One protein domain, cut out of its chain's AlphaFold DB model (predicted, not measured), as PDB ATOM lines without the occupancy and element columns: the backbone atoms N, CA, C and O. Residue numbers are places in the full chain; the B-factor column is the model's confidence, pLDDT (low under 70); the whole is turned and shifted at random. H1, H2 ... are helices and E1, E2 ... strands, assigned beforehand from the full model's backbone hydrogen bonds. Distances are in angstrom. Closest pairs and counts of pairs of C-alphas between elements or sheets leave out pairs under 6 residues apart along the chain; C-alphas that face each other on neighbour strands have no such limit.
ATOM      1  N   GLU A  24     336.542 109.909 261.277       49.19
ATOM      2  CA  GLU A  24     336.077 109.906 262.665       49.19
ATOM      3  C   GLU A  24     337.074 109.236 263.615       49.19
ATOM      4  O   GLU A  24     337.252 109.681 264.749       49.19
ATOM      5  N   CYS A  25     337.789 108.230 263.116       49.88
ATOM      6  CA  CYS A  25     338.787 107.484 263.866       49.88
ATOM      7  C   CYS A  25     340.142 108.198 263.944       49.88
ATOM      8  O   CYS A  25     340.946 107.904 264.818       49.88
ATOM      9  N   ASP A  26     340.373 109.166 263.057       53.41
ATOM     10  CA  ASP A  26     341.516 110.084 263.097       53.41
ATOM     11  C   ASP A  26     341.118 111.461 263.682       53.41
ATOM     12  O   ASP A  26     341.903 112.411 263.694       53.41
ATOM     13  N   SER A  27     339.874 111.603 264.166       60.16
ATOM     14  CA  SER A  27     339.300 112.900 264.534       60.16
ATOM     15  C   SER A  27     339.362 113.222 266.024       60.16
ATOM     16  O   SER A  27     339.352 112.364 266.911       60.16
ATOM     17  N   SER A  28     339.295 114.527 266.279       65.69
ATOM     18  CA  SER A  28     338.970 115.177 267.548       65.69
ATOM     19  C   SER A  28     337.862 114.471 268.346       65.69
ATOM     20  O   SER A  28     337.938 114.455 269.569       65.69
ATOM     21  N   ALA A  29     336.887 113.825 267.688       68.88
ATOM     22  CA  ALA A  29     335.761 113.169 268.354       68.88
ATOM     23  C   ALA A  29     336.188 111.991 269.247       68.88
ATOM     24  O   ALA A  29     335.684 111.854 270.361       68.88
ATOM     25  N   GLY A  30     337.153 111.174 268.809       68.75
ATOM     26  CA  GLY A  30     337.681 110.085 269.637       68.75
ATOM     27  C   GLY A  30     338.447 110.600 270.853       68.75
ATOM     28  O   GLY A  30     338.331 110.053 271.948       68.75
ATOM     29  N   LYS A  31     339.180 111.708 270.692       76.00
ATOM     30  CA  LYS A  31     339.873 112.379 271.799       76.00
ATOM     31  C   LYS A  31     338.885 113.001 272.791       76.00
ATOM     32  O   LYS A  31     339.066 112.856 273.997       76.00
ATOM     33  N   ASP A  32     337.825 113.633 272.297       77.94
ATOM     34  CA  ASP A  32     336.774 114.226 273.127       77.94
ATOM     35  C   ASP A  32     335.995 113.161 273.907       77.94
ATOM     36  O   ASP A  32     335.722 113.349 275.094       77.94
ATOM     37  N   TYR A  33     335.688 112.025 273.271       75.69
ATOM     38  CA  TYR A  33     335.070 110.875 273.931       75.69
ATOM     39  C   TYR A  33     335.925 110.381 275.101       75.69
ATOM     40  O   TYR A  33     335.453 110.318 276.236       75.69
ATOM     41  N   VAL A  34     337.209 110.110 274.847       77.31
ATOM     42  CA  VAL A  34     338.140 109.633 275.877       77.31
ATOM     43  C   VAL A  34     338.274 110.646 277.010       77.31
ATOM     44  O   VAL A  34     338.267 110.265 278.176       77.31
ATOM     45  N   LYS A  35     338.354 111.942 276.694       82.75
ATOM     46  CA  LYS A  35     338.453 112.991 277.711       82.75
ATOM     47  C   LYS A  35     337.226 113.016 278.625       82.75
ATOM     48  O   LYS A  35     337.400 113.108 279.836       82.75
ATOM     49  N   LYS A  36     336.015 112.891 278.068       81.94
ATOM     50  CA  LYS A  36     334.764 112.812 278.844       81.94
ATOM     51  C   LYS A  36     334.697 111.551 279.701       81.94
ATOM     52  O   LYS A  36     334.385 111.647 280.882       81.94
ATOM     53  N   ALA A  37     335.032 110.394 279.132       78.19
ATOM     54  CA  ALA A  37     335.038 109.124 279.856       78.19
ATOM     55  C   ALA A  37     336.020 109.156 281.037       78.19
ATOM     56  O   ALA A  37     335.672 108.793 282.157       78.19
ATOM     57  N   MET A  38     337.228 109.673 280.810       80.44
ATOM     58  CA  MET A  38     338.235 109.821 281.857       80.44
ATOM     59  C   MET A  38     337.845 110.886 282.896       80.44
ATOM     60  O   MET A  38     338.182 110.733 284.065       80.44
ATOM     61  N   GLN A  39     337.101 111.932 282.514       83.56
ATOM     62  CA  GLN A  39     336.524 112.917 283.444       83.56
ATOM     63  C   GLN A  39     335.480 112.284 284.364       83.56
ATOM     64  O   GLN A  39     335.513 112.513 285.572       83.56
ATOM     65  N   ALA A  40     334.577 111.478 283.800       81.31
ATOM     66  CA  ALA A  40     333.579 110.745 284.569       81.31
ATOM     67  C   ALA A  40     334.252 109.762 285.535       81.31
ATOM     68  O   ALA A  40     333.976 109.793 286.732       81.31
ATOM     69  N   TYR A  41     335.220 108.981 285.043       78.62
ATOM     70  CA  TYR A  41     335.999 108.065 285.873       78.62
ATOM     71  C   TYR A  41     336.730 108.789 287.011       78.62
ATOM     72  O   TYR A  41     336.679 108.343 288.153       78.62
ATOM     73  N   ALA A  42     337.365 109.933 286.730       80.94
ATOM     74  CA  ALA A  42     338.037 110.738 287.747       80.94
ATOM     75  C   ALA A  42     337.082 111.149 288.879       80.94
ATOM     76  O   ALA A  42     337.417 111.016 290.057       80.94
ATOM     77  N   HIS A  43     335.873 111.588 288.521       79.25
ATOM     78  CA  HIS A  43     334.840 111.945 289.486       79.25
ATOM     79  C   HIS A  43     334.384 110.734 290.317       79.25
ATOM     80  O   HIS A  43     334.257 110.847 291.536       79.25
ATOM     81  N   GLU A  44     334.190 109.567 289.694       79.06
ATOM     82  CA  GLU A  44     333.827 108.325 290.395       79.06
ATOM     83  C   GLU A  44     334.884 107.888 291.416       79.06
ATOM     84  O   GLU A  44     334.537 107.418 292.500       79.06
ATOM     85  N   VAL A  45     336.170 108.080 291.106       78.62
ATOM     86  CA  VAL A  45     337.274 107.747 292.022       78.62
ATOM     87  C   VAL A  45     337.615 108.870 293.010       78.62
ATOM     88  O   VAL A  45     338.563 108.740 293.783       78.62
ATOM     89  N   GLY A  46     336.833 109.955 293.034       81.50
ATOM     90  CA  GLY A  46     336.945 111.034 294.019       81.50
ATOM     91  C   GLY A  46     337.942 112.147 293.680       81.50
ATOM     92  O   GLY A  46     338.189 113.003 294.531       81.50
ATOM     93  N   VAL A  47     338.481 112.180 292.458       82.12
ATOM     94  CA  VAL A  47     339.348 113.262 291.967       82.12
ATOM     95  C   VAL A  47     338.479 114.452 291.562       82.12
ATOM     96  O   VAL A  47     337.712 114.387 290.600       82.12
ATOM     97  N   LYS A  48     338.587 115.557 292.306       78.94
ATOM     98  CA  LYS A  48     337.699 116.725 292.151       78.94
ATOM     99  C   LYS A  48     338.132 117.692 291.051       78.94
ATOM    100  O   LYS A  48     337.278 118.353 290.470       78.94
ATOM    101  N   ASP A  49     339.431 117.778 290.772       84.94
ATOM    102  CA  ASP A  49     339.992 118.657 289.739       84.94
ATOM    103  C   ASP A  49     340.956 117.878 288.838       84.94
ATOM    104  O   ASP A  49     342.180 117.986 288.925       84.94
ATOM    105  N   ALA A  50     340.391 117.019 287.987       85.12
ATOM    106  CA  ALA A  50     341.170 116.176 287.093       85.12
ATOM    107  C   ALA A  50     341.690 116.953 285.872       85.12
ATOM    108  O   ALA A  50     340.931 117.404 285.010       85.12
ATOM    109  N   GLY A  51     343.012 117.033 285.736       87.88
ATOM    110  CA  GLY A  51     343.674 117.298 284.465       87.88
ATOM    111  C   GLY A  51     343.784 116.019 283.646       87.88
ATOM    112  O   GLY A  51     344.343 115.039 284.128       87.88
ATOM    113  N   ILE A  52     343.283 116.033 282.410       86.44
ATOM    114  CA  ILE A  52     343.369 114.890 281.496       86.44
ATOM    115  C   ILE A  52     344.063 115.332 280.223       86.44
ATOM    116  O   ILE A  52     343.559 116.198 279.502       86.44
ATOM    117  N   ASP A  53     345.178 114.678 279.941       86.69
ATOM    118  CA  ASP A  53     345.968 114.882 278.740       86.69
ATOM    119  C   ASP A  53     345.998 113.590 277.934       86.69
ATOM    120  O   ASP A  53     346.284 112.515 278.465       86.69
ATOM    121  N   ILE A  54     345.759 113.693 276.629       84.12
ATOM    122  CA  ILE A  54     345.917 112.559 275.719       84.12
ATOM    123  C   ILE A  54     347.365 112.538 275.231       84.12
ATOM    124  O   ILE A  54     347.782 113.407 274.469       84.12
ATOM    125  N   GLU A  55     348.130 111.553 275.699       83.50
ATOM    126  CA  GLU A  55     349.549 111.352 275.369       83.50
ATOM    127  C   GLU A  55     349.727 110.609 274.045       83.50
ATOM    128  O   GLU A  55     350.682 110.849 273.310       83.50
ATOM    129  N   GLY A  56     348.805 109.696 273.746       79.50
ATOM    130  CA  GLY A  56     348.846 108.869 272.554       79.50
ATOM    131  C   GLY A  56     347.445 108.519 272.096       79.50
ATOM    132  O   GLY A  56     346.535 108.352 272.904       79.50
ATOM    133  N   PHE A  57     347.270 108.413 270.787       79.88
ATOM    134  CA  PHE A  57     346.027 107.965 270.184       79.88
ATOM    135  C   PHE A  57     346.364 107.130 268.959       79.88
ATOM    136  O   PHE A  57     347.155 107.557 268.118       79.88
ATOM    137  N   LYS A  58     345.799 105.931 268.874       76.69
ATOM    138  CA  LYS A  58     346.063 104.992 267.794       76.69
ATOM    139  C   LYS A  58     344.786 104.272 267.401       76.69
ATOM    140  O   LYS A  58     344.147 103.636 268.231       76.69
ATOM    141  N   THR A  59     344.481 104.277 266.115       75.75
ATOM    142  CA  THR A  59     343.472 103.387 265.542       75.75
ATOM    143  C   THR A  59     344.020 101.966 265.475       75.75
ATOM    144  O   THR A  59     345.081 101.727 264.895       75.75
ATOM    145  N   LEU A  60     343.319 101.021 266.099       72.25
ATOM    146  CA  LEU A  60     343.673  99.602 266.103       72.25
ATOM    147  C   LEU A  60     343.105  98.883 264.879       72.25
ATOM    148  O   LEU A  60     343.819  98.121 264.231       72.25
ATOM    149  N   SER A  61     341.842  99.145 264.549       71.00
ATOM    150  CA  SER A  61     341.167  98.591 263.373       71.00
ATOM    151  C   SER A  61     340.015  99.496 262.961       71.00
ATOM    152  O   SER A  61     339.318 100.004 263.835       71.00
ATOM    153  N   ALA A  62     339.757  99.635 261.664       71.12
ATOM    154  CA  ALA A  62     338.563 100.309 261.162       71.12
ATOM    155  C   ALA A  62     337.858  99.415 260.143       71.12
ATOM    156  O   ALA A  62     338.495  98.853 259.255       71.12
ATOM    157  N   ASN A  63     336.543  99.294 260.260       68.44
ATOM    158  CA  ASN A  63     335.693  98.691 259.247       68.44
ATOM    159  C   ASN A  63     334.585  99.689 258.854       68.44
ATOM    160  O   ASN A  63     334.572 100.837 259.294       68.44
ATOM    161  N   LYS A  64     333.678  99.271 257.967       66.50
ATOM    162  CA  LYS A  64     332.607 100.133 257.432       66.50
ATOM    163  C   LYS A  64     331.549 100.553 258.469       66.50
ATOM    164  O   LYS A  64     330.800 101.489 258.200       66.50
ATOM    165  N   ASP A  65     331.474  99.846 259.593       67.25
ATOM    166  CA  ASP A  65     330.439  99.983 260.617       67.25
ATOM    167  C   ASP A  65     331.013 100.556 261.922       67.25
ATOM    168  O   ASP A  65     330.335 101.325 262.600       67.25
ATOM    169  N   SER A  66     332.270 100.248 262.254       67.94
ATOM    170  CA  SER A  66     332.931 100.693 263.479       67.94
ATOM    171  C   SER A  66     334.449 100.831 263.361       67.94
ATOM    172  O   SER A  66     335.094 100.354 262.424       67.94
ATOM    173  N   CYS A  67     335.034 101.513 264.336       70.50
ATOM    174  CA  CYS A  67     336.449 101.754 264.471       70.50
ATOM    175  C   CYS A  67     336.896 101.585 265.919       70.50
ATOM    176  O   CYS A  67     336.361 102.219 266.824       70.50
ATOM    177  N   ARG A  68     337.906 100.744 266.132       74.12
ATOM    178  CA  ARG A  68     338.522 100.509 267.437       74.12
ATOM    179  C   ARG A  68     339.744 101.392 267.597       74.12
ATOM    180  O   ARG A  68     340.635 101.402 266.744       74.12
ATOM    181  N   CYS A  69     339.805 102.078 268.722       76.31
ATOM    182  CA  CYS A  69     340.835 103.034 269.078       76.31
ATOM    183  C   CYS A  69     341.481 102.651 270.403       76.31
ATOM    184  O   CYS A  69     340.845 102.094 271.292       76.31
ATOM    185  N   LEU A  70     342.743 103.031 270.539       77.50
ATOM    186  CA  LEU A  70     343.512 102.977 271.765       77.50
ATOM    187  C   LEU A  70     344.002 104.387 272.076       77.50
ATOM    188  O   LEU A  70     344.730 104.980 271.279       77.50
ATOM    189  N   ALA A  71     343.629 104.920 273.229       79.19
ATOM    190  CA  ALA A  71     344.136 106.185 273.728       79.19
ATOM    191  C   ALA A  71     344.969 105.952 274.984       79.19
ATOM    192  O   ALA A  71     344.543 105.268 275.906       79.19
ATOM    193  N   THR A  72     346.153 106.547 275.035       81.94
ATOM    194  CA  THR A  72     346.941 106.644 276.260       81.94
ATOM    195  C   THR A  72     346.707 108.021 276.853       81.94
ATOM    196  O   THR A  72     346.958 109.035 276.197       81.94
ATOM    197  N   THR A  73     346.218 108.065 278.085       80.62
ATOM    198  CA  THR A  73     345.876 109.302 278.779       80.62
ATOM    199  C   THR A  73     346.598 109.405 280.106       80.62
ATOM    200  O   THR A  73     346.620 108.447 280.876       80.62
ATOM    201  N   GLY A  74     347.138 110.581 280.399       84.25
ATOM    202  CA  GLY A  74     347.564 110.942 281.743       84.25
ATOM    203  C   GLY A  74     346.419 111.624 282.483       84.25
ATOM    204  O   GLY A  74     345.795 112.529 281.931       84.25
ATOM    205  N   MET A  75     346.172 111.211 283.721       83.56
ATOM    206  CA  MET A  75     345.279 111.883 284.658       83.56
ATOM    207  C   MET A  75     346.100 112.424 285.825       83.56
ATOM    208  O   MET A  75     346.943 111.716 286.381       83.56
ATOM    209  N   VAL A  76     345.861 113.676 286.188       85.25
ATOM    210  CA  VAL A  76     346.468 114.329 287.348       85.25
ATOM    211  C   VAL A  76     345.369 114.955 288.192       85.25
ATOM    212  O   VAL A  76     344.499 115.634 287.651       85.25
ATOM    213  N   ASP A  77     345.400 114.737 289.503       84.25
ATOM    214  CA  ASP A  77     344.593 115.526 290.427       84.25
ATOM    215  C   ASP A  77     345.305 116.863 290.656       84.25
ATOM    216  O   ASP A  77     346.375 116.916 291.254       84.25
ATOM    217  N   LYS A  78     344.741 117.950 290.128       80.25
ATOM    218  CA  LYS A  78     345.292 119.300 290.293       80.25
ATOM    219  C   LYS A  78     344.984 119.900 291.661       80.25
ATOM    220  O   LYS A  78     345.635 120.865 292.054       80.25
ATOM    221  N   SER A  79     343.996 119.356 292.372       73.50
ATOM    222  CA  SER A  79     343.634 119.799 293.718       73.50
ATOM    223  C   SER A  79     344.581 119.238 294.781       73.50
ATOM    224  O   SER A  79     344.788 119.866 295.822       73.50
ATOM    225  N   ALA A  80     345.216 118.101 294.493       66.81
ATOM    226  CA  ALA A  80     346.322 117.566 295.266       66.81
ATOM    227  C   ALA A  80     347.638 118.171 294.751       66.81
ATOM    228  O   ALA A  80     348.075 117.894 293.637       66.81
ATOM    229  N   ASN A  81     348.292 119.016 295.556       58.56
ATOM    230  CA  ASN A  81     349.623 119.556 295.252       58.56
ATOM    231  C   ASN A  81     350.656 118.413 295.111       58.56
ATOM    232  O   ASN A  81     351.338 118.070 296.074       58.56
ATOM    233  N   GLY A  82     350.788 117.848 293.907       53.69
ATOM    234  CA  GLY A  82     351.877 116.945 293.531       53.69
ATOM    235  C   GLY A  82     351.545 115.459 293.369       53.69
ATOM    236  O   GLY A  82     352.476 114.659 293.458       53.69
ATOM    237  N   ASP A  83     350.294 115.061 293.118       58.78
ATOM    238  CA  ASP A  83     350.019 113.640 292.859       58.78
ATOM    239  C   ASP A  83     350.708 113.136 291.572       58.78
ATOM    240  O   ASP A  83     350.795 113.864 290.572       58.78
ATOM    241  N   PRO A  84     351.221 111.888 291.562       61.50
ATOM    242  CA  PRO A  84     351.849 111.324 290.382       61.50
ATOM    243  C   PRO A  84     350.816 111.196 289.261       61.50
ATOM    244  O   PRO A  84     349.727 110.660 289.447       61.50
ATOM    245  N   ARG A  85     351.189 111.660 288.065       70.31
ATOM    246  CA  ARG A  85     350.394 111.505 286.842       70.31
ATOM    247  C   ARG A  85     350.122 110.020 286.594       70.31
ATOM    248  O   ARG A  85     351.020 109.279 286.190       70.31
ATOM    249  N   LEU A  86     348.884 109.594 286.821       78.38
ATOM    250  CA  LEU A  86     348.450 108.225 286.579       78.38
ATOM    251  C   LEU A  86     348.188 108.055 285.086       78.38
ATOM    252  O   LEU A  86     347.435 108.816 284.478       78.38
ATOM    253  N   ARG A  87     348.848 107.069 284.479       80.12
ATOM    254  CA  ARG A  87     348.687 106.753 283.060       80.12
ATOM    255  C   ARG A  87     347.682 105.632 282.878       80.12
ATOM    256  O   ARG A  87     347.805 104.577 283.495       80.12
ATOM    257  N   TYR A  88     346.747 105.856 281.971       77.31
ATOM    258  CA  TYR A  88     345.707 104.916 281.590       77.31
ATOM    259  C   TYR A  88     345.787 104.649 280.099       77.31
ATOM    260  O   TYR A  88     346.117 105.534 279.309       77.31
ATOM    261  N   THR A  89     345.445 103.425 279.724       80.69
ATOM    262  CA  THR A  89     345.230 103.049 278.335       80.69
ATOM    263  C   THR A  89     343.762 102.689 278.188       80.69
ATOM    264  O   THR A  89     343.288 101.757 278.832       80.69
ATOM    265  N   VAL A  90     343.051 103.449 277.365       74.44
ATOM    266  CA  VAL A  90     341.625 103.293 277.100       74.44
ATOM    267  C   VAL A  90     341.469 102.722 275.705       74.44
ATOM    268  O   VAL A  90     341.808 103.376 274.718       74.44
ATOM    269  N   GLU A  91     340.963 101.500 275.626       78.69
ATOM    270  CA  GLU A  91     340.504 100.926 274.371       78.69
ATOM    271  C   GLU A  91     338.998 101.140 274.243       78.69
ATOM    272  O   GLU A  91     338.255 100.932 275.200       78.69
ATOM    273  N   PHE A  92     338.544 101.584 273.077       70.12
ATOM    274  CA  PHE A  92     337.133 101.856 272.833       70.12
ATOM    275  C   PHE A  92     336.787 101.680 271.356       70.12
ATOM    276  O   PHE A  92     337.660 101.707 270.490       70.12
ATOM    277  N   GLU A  93     335.500 101.502 271.074       72.62
ATOM    278  CA  GLU A  93     334.972 101.366 269.720       72.62
ATOM    279  C   GLU A  93     333.992 102.507 269.425       72.62
ATOM    280  O   GLU A  93     333.096 102.791 270.216       72.62
ATOM    281  N   LEU A  94     334.173 103.174 268.288       69.19
ATOM    282  CA  LEU A  94     333.267 104.181 267.751       69.19
ATOM    283  C   LEU A  94     332.625 103.639 266.474       69.19
ATOM    284  O   LEU A  94     333.354 103.149 265.617       69.19
ATOM    285  N   PRO A  95     331.309 103.761 266.266       64.00
ATOM    286  CA  PRO A  95     330.729 103.602 264.937       64.00
ATOM    287  C   PRO A  95     331.462 104.439 263.872       64.00
ATOM    288  O   PRO A  95     331.894 105.552 264.152       64.00
ATOM    289  N   ALA A  96     331.595 103.899 262.657       57.12
ATOM    290  CA  ALA A  96     332.277 104.533 261.518       57.12
ATOM    291  C   ALA A  96     331.389 105.528 260.743       57.12
ATOM    292  O   ALA A  96     331.787 106.043 259.694       57.12
TER     293      ALA A  96
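This is residues 24 to 96 of the 108 residues of an uncharacterized protein of Desulfovibrio sp. MES5 (UniProt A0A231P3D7). A long, twisted sheet of three strands, E1, E2 and E3, curls round a single helix, H1, which packs on one face of it; no named helix lies on the other face. The whole is a rod, spanning 45 by 19 by 16 A, and the strands run along its length. The printed part has 73 residues, with one named helix followed by three named strands, H1 E1 E2 E3, and the sheet order E1 - E2 - E3 is antiparallel throughout. The class is mixed, helices and strands, and the whole is only just compact, close to loose, with a radius of gyration of the C-alphas of 13.3 A.

Begin at Glu 24, the first printed residue, and go on to C-alpha 28 at (338.970, 115.177, 267.548), where H1 begins. H1 holds residues 28 to 44 and is 24.4 A long from first to last C-alpha. Next find E1, residues 50 to 62, which measures 30.5 A and bends by 60 degrees at residue 55. Look for C-alpha 66 at (332.931, 100.693, 263.479); from there E2 runs through residues 66 to 77 over 32.9 A. Last comes E3, residues 86 to 95, 28.4 A long, which ends at C-alpha 95 at (330.729, 103.602, 264.937).

Start with the sheet, where E1, E2 and E3 form a meander, each strand the antiparallel neighbour of the one before. E2 is the inner strand, and E1 and E3 are the edge strands. E1 and E2 form a hairpin with 162 degrees between their directions; look at N 51 and O 76, 2.8 A apart, and N 70 and O 58, 2.8 A apart, both within hydrogen-bond range. E2 and E3 form a hairpin with 154 degrees between their directions; here N 69 and O 92, 2.8 A apart, and N 88 and O 73, 2.8 A apart, are within hydrogen-bond range. H1 is on the sheet, making two layers, a helix on one face of a sheet. The closest C-alphas of H1 and E1 are those of Ala 42 and Ala 50, 6.3 A apart. Toward E2 the closest are those of Val 34 and Ala 71, 7.2 A apart, and toward E3 those of Val 34 and Val 90, 7.3 A apart. In H1 every O i to N i+4 pair is within hydrogen-bond range.

The C-alphas of Lys 64 and Asn 81 are the two farthest apart, at 45.8 A, while those of Glu 24 and Ala 96 are 6.7 A apart. The printed part has no cut. The links H1 to E1 and E1 to E2 are tight, and E2 to E3 is a short link of 8 residues. The mean pLDDT of the printed part is 74.6; look for values under 70 at residues 24 to 30, 63 to 66, 80 to 84 and 94 to 96 of this model.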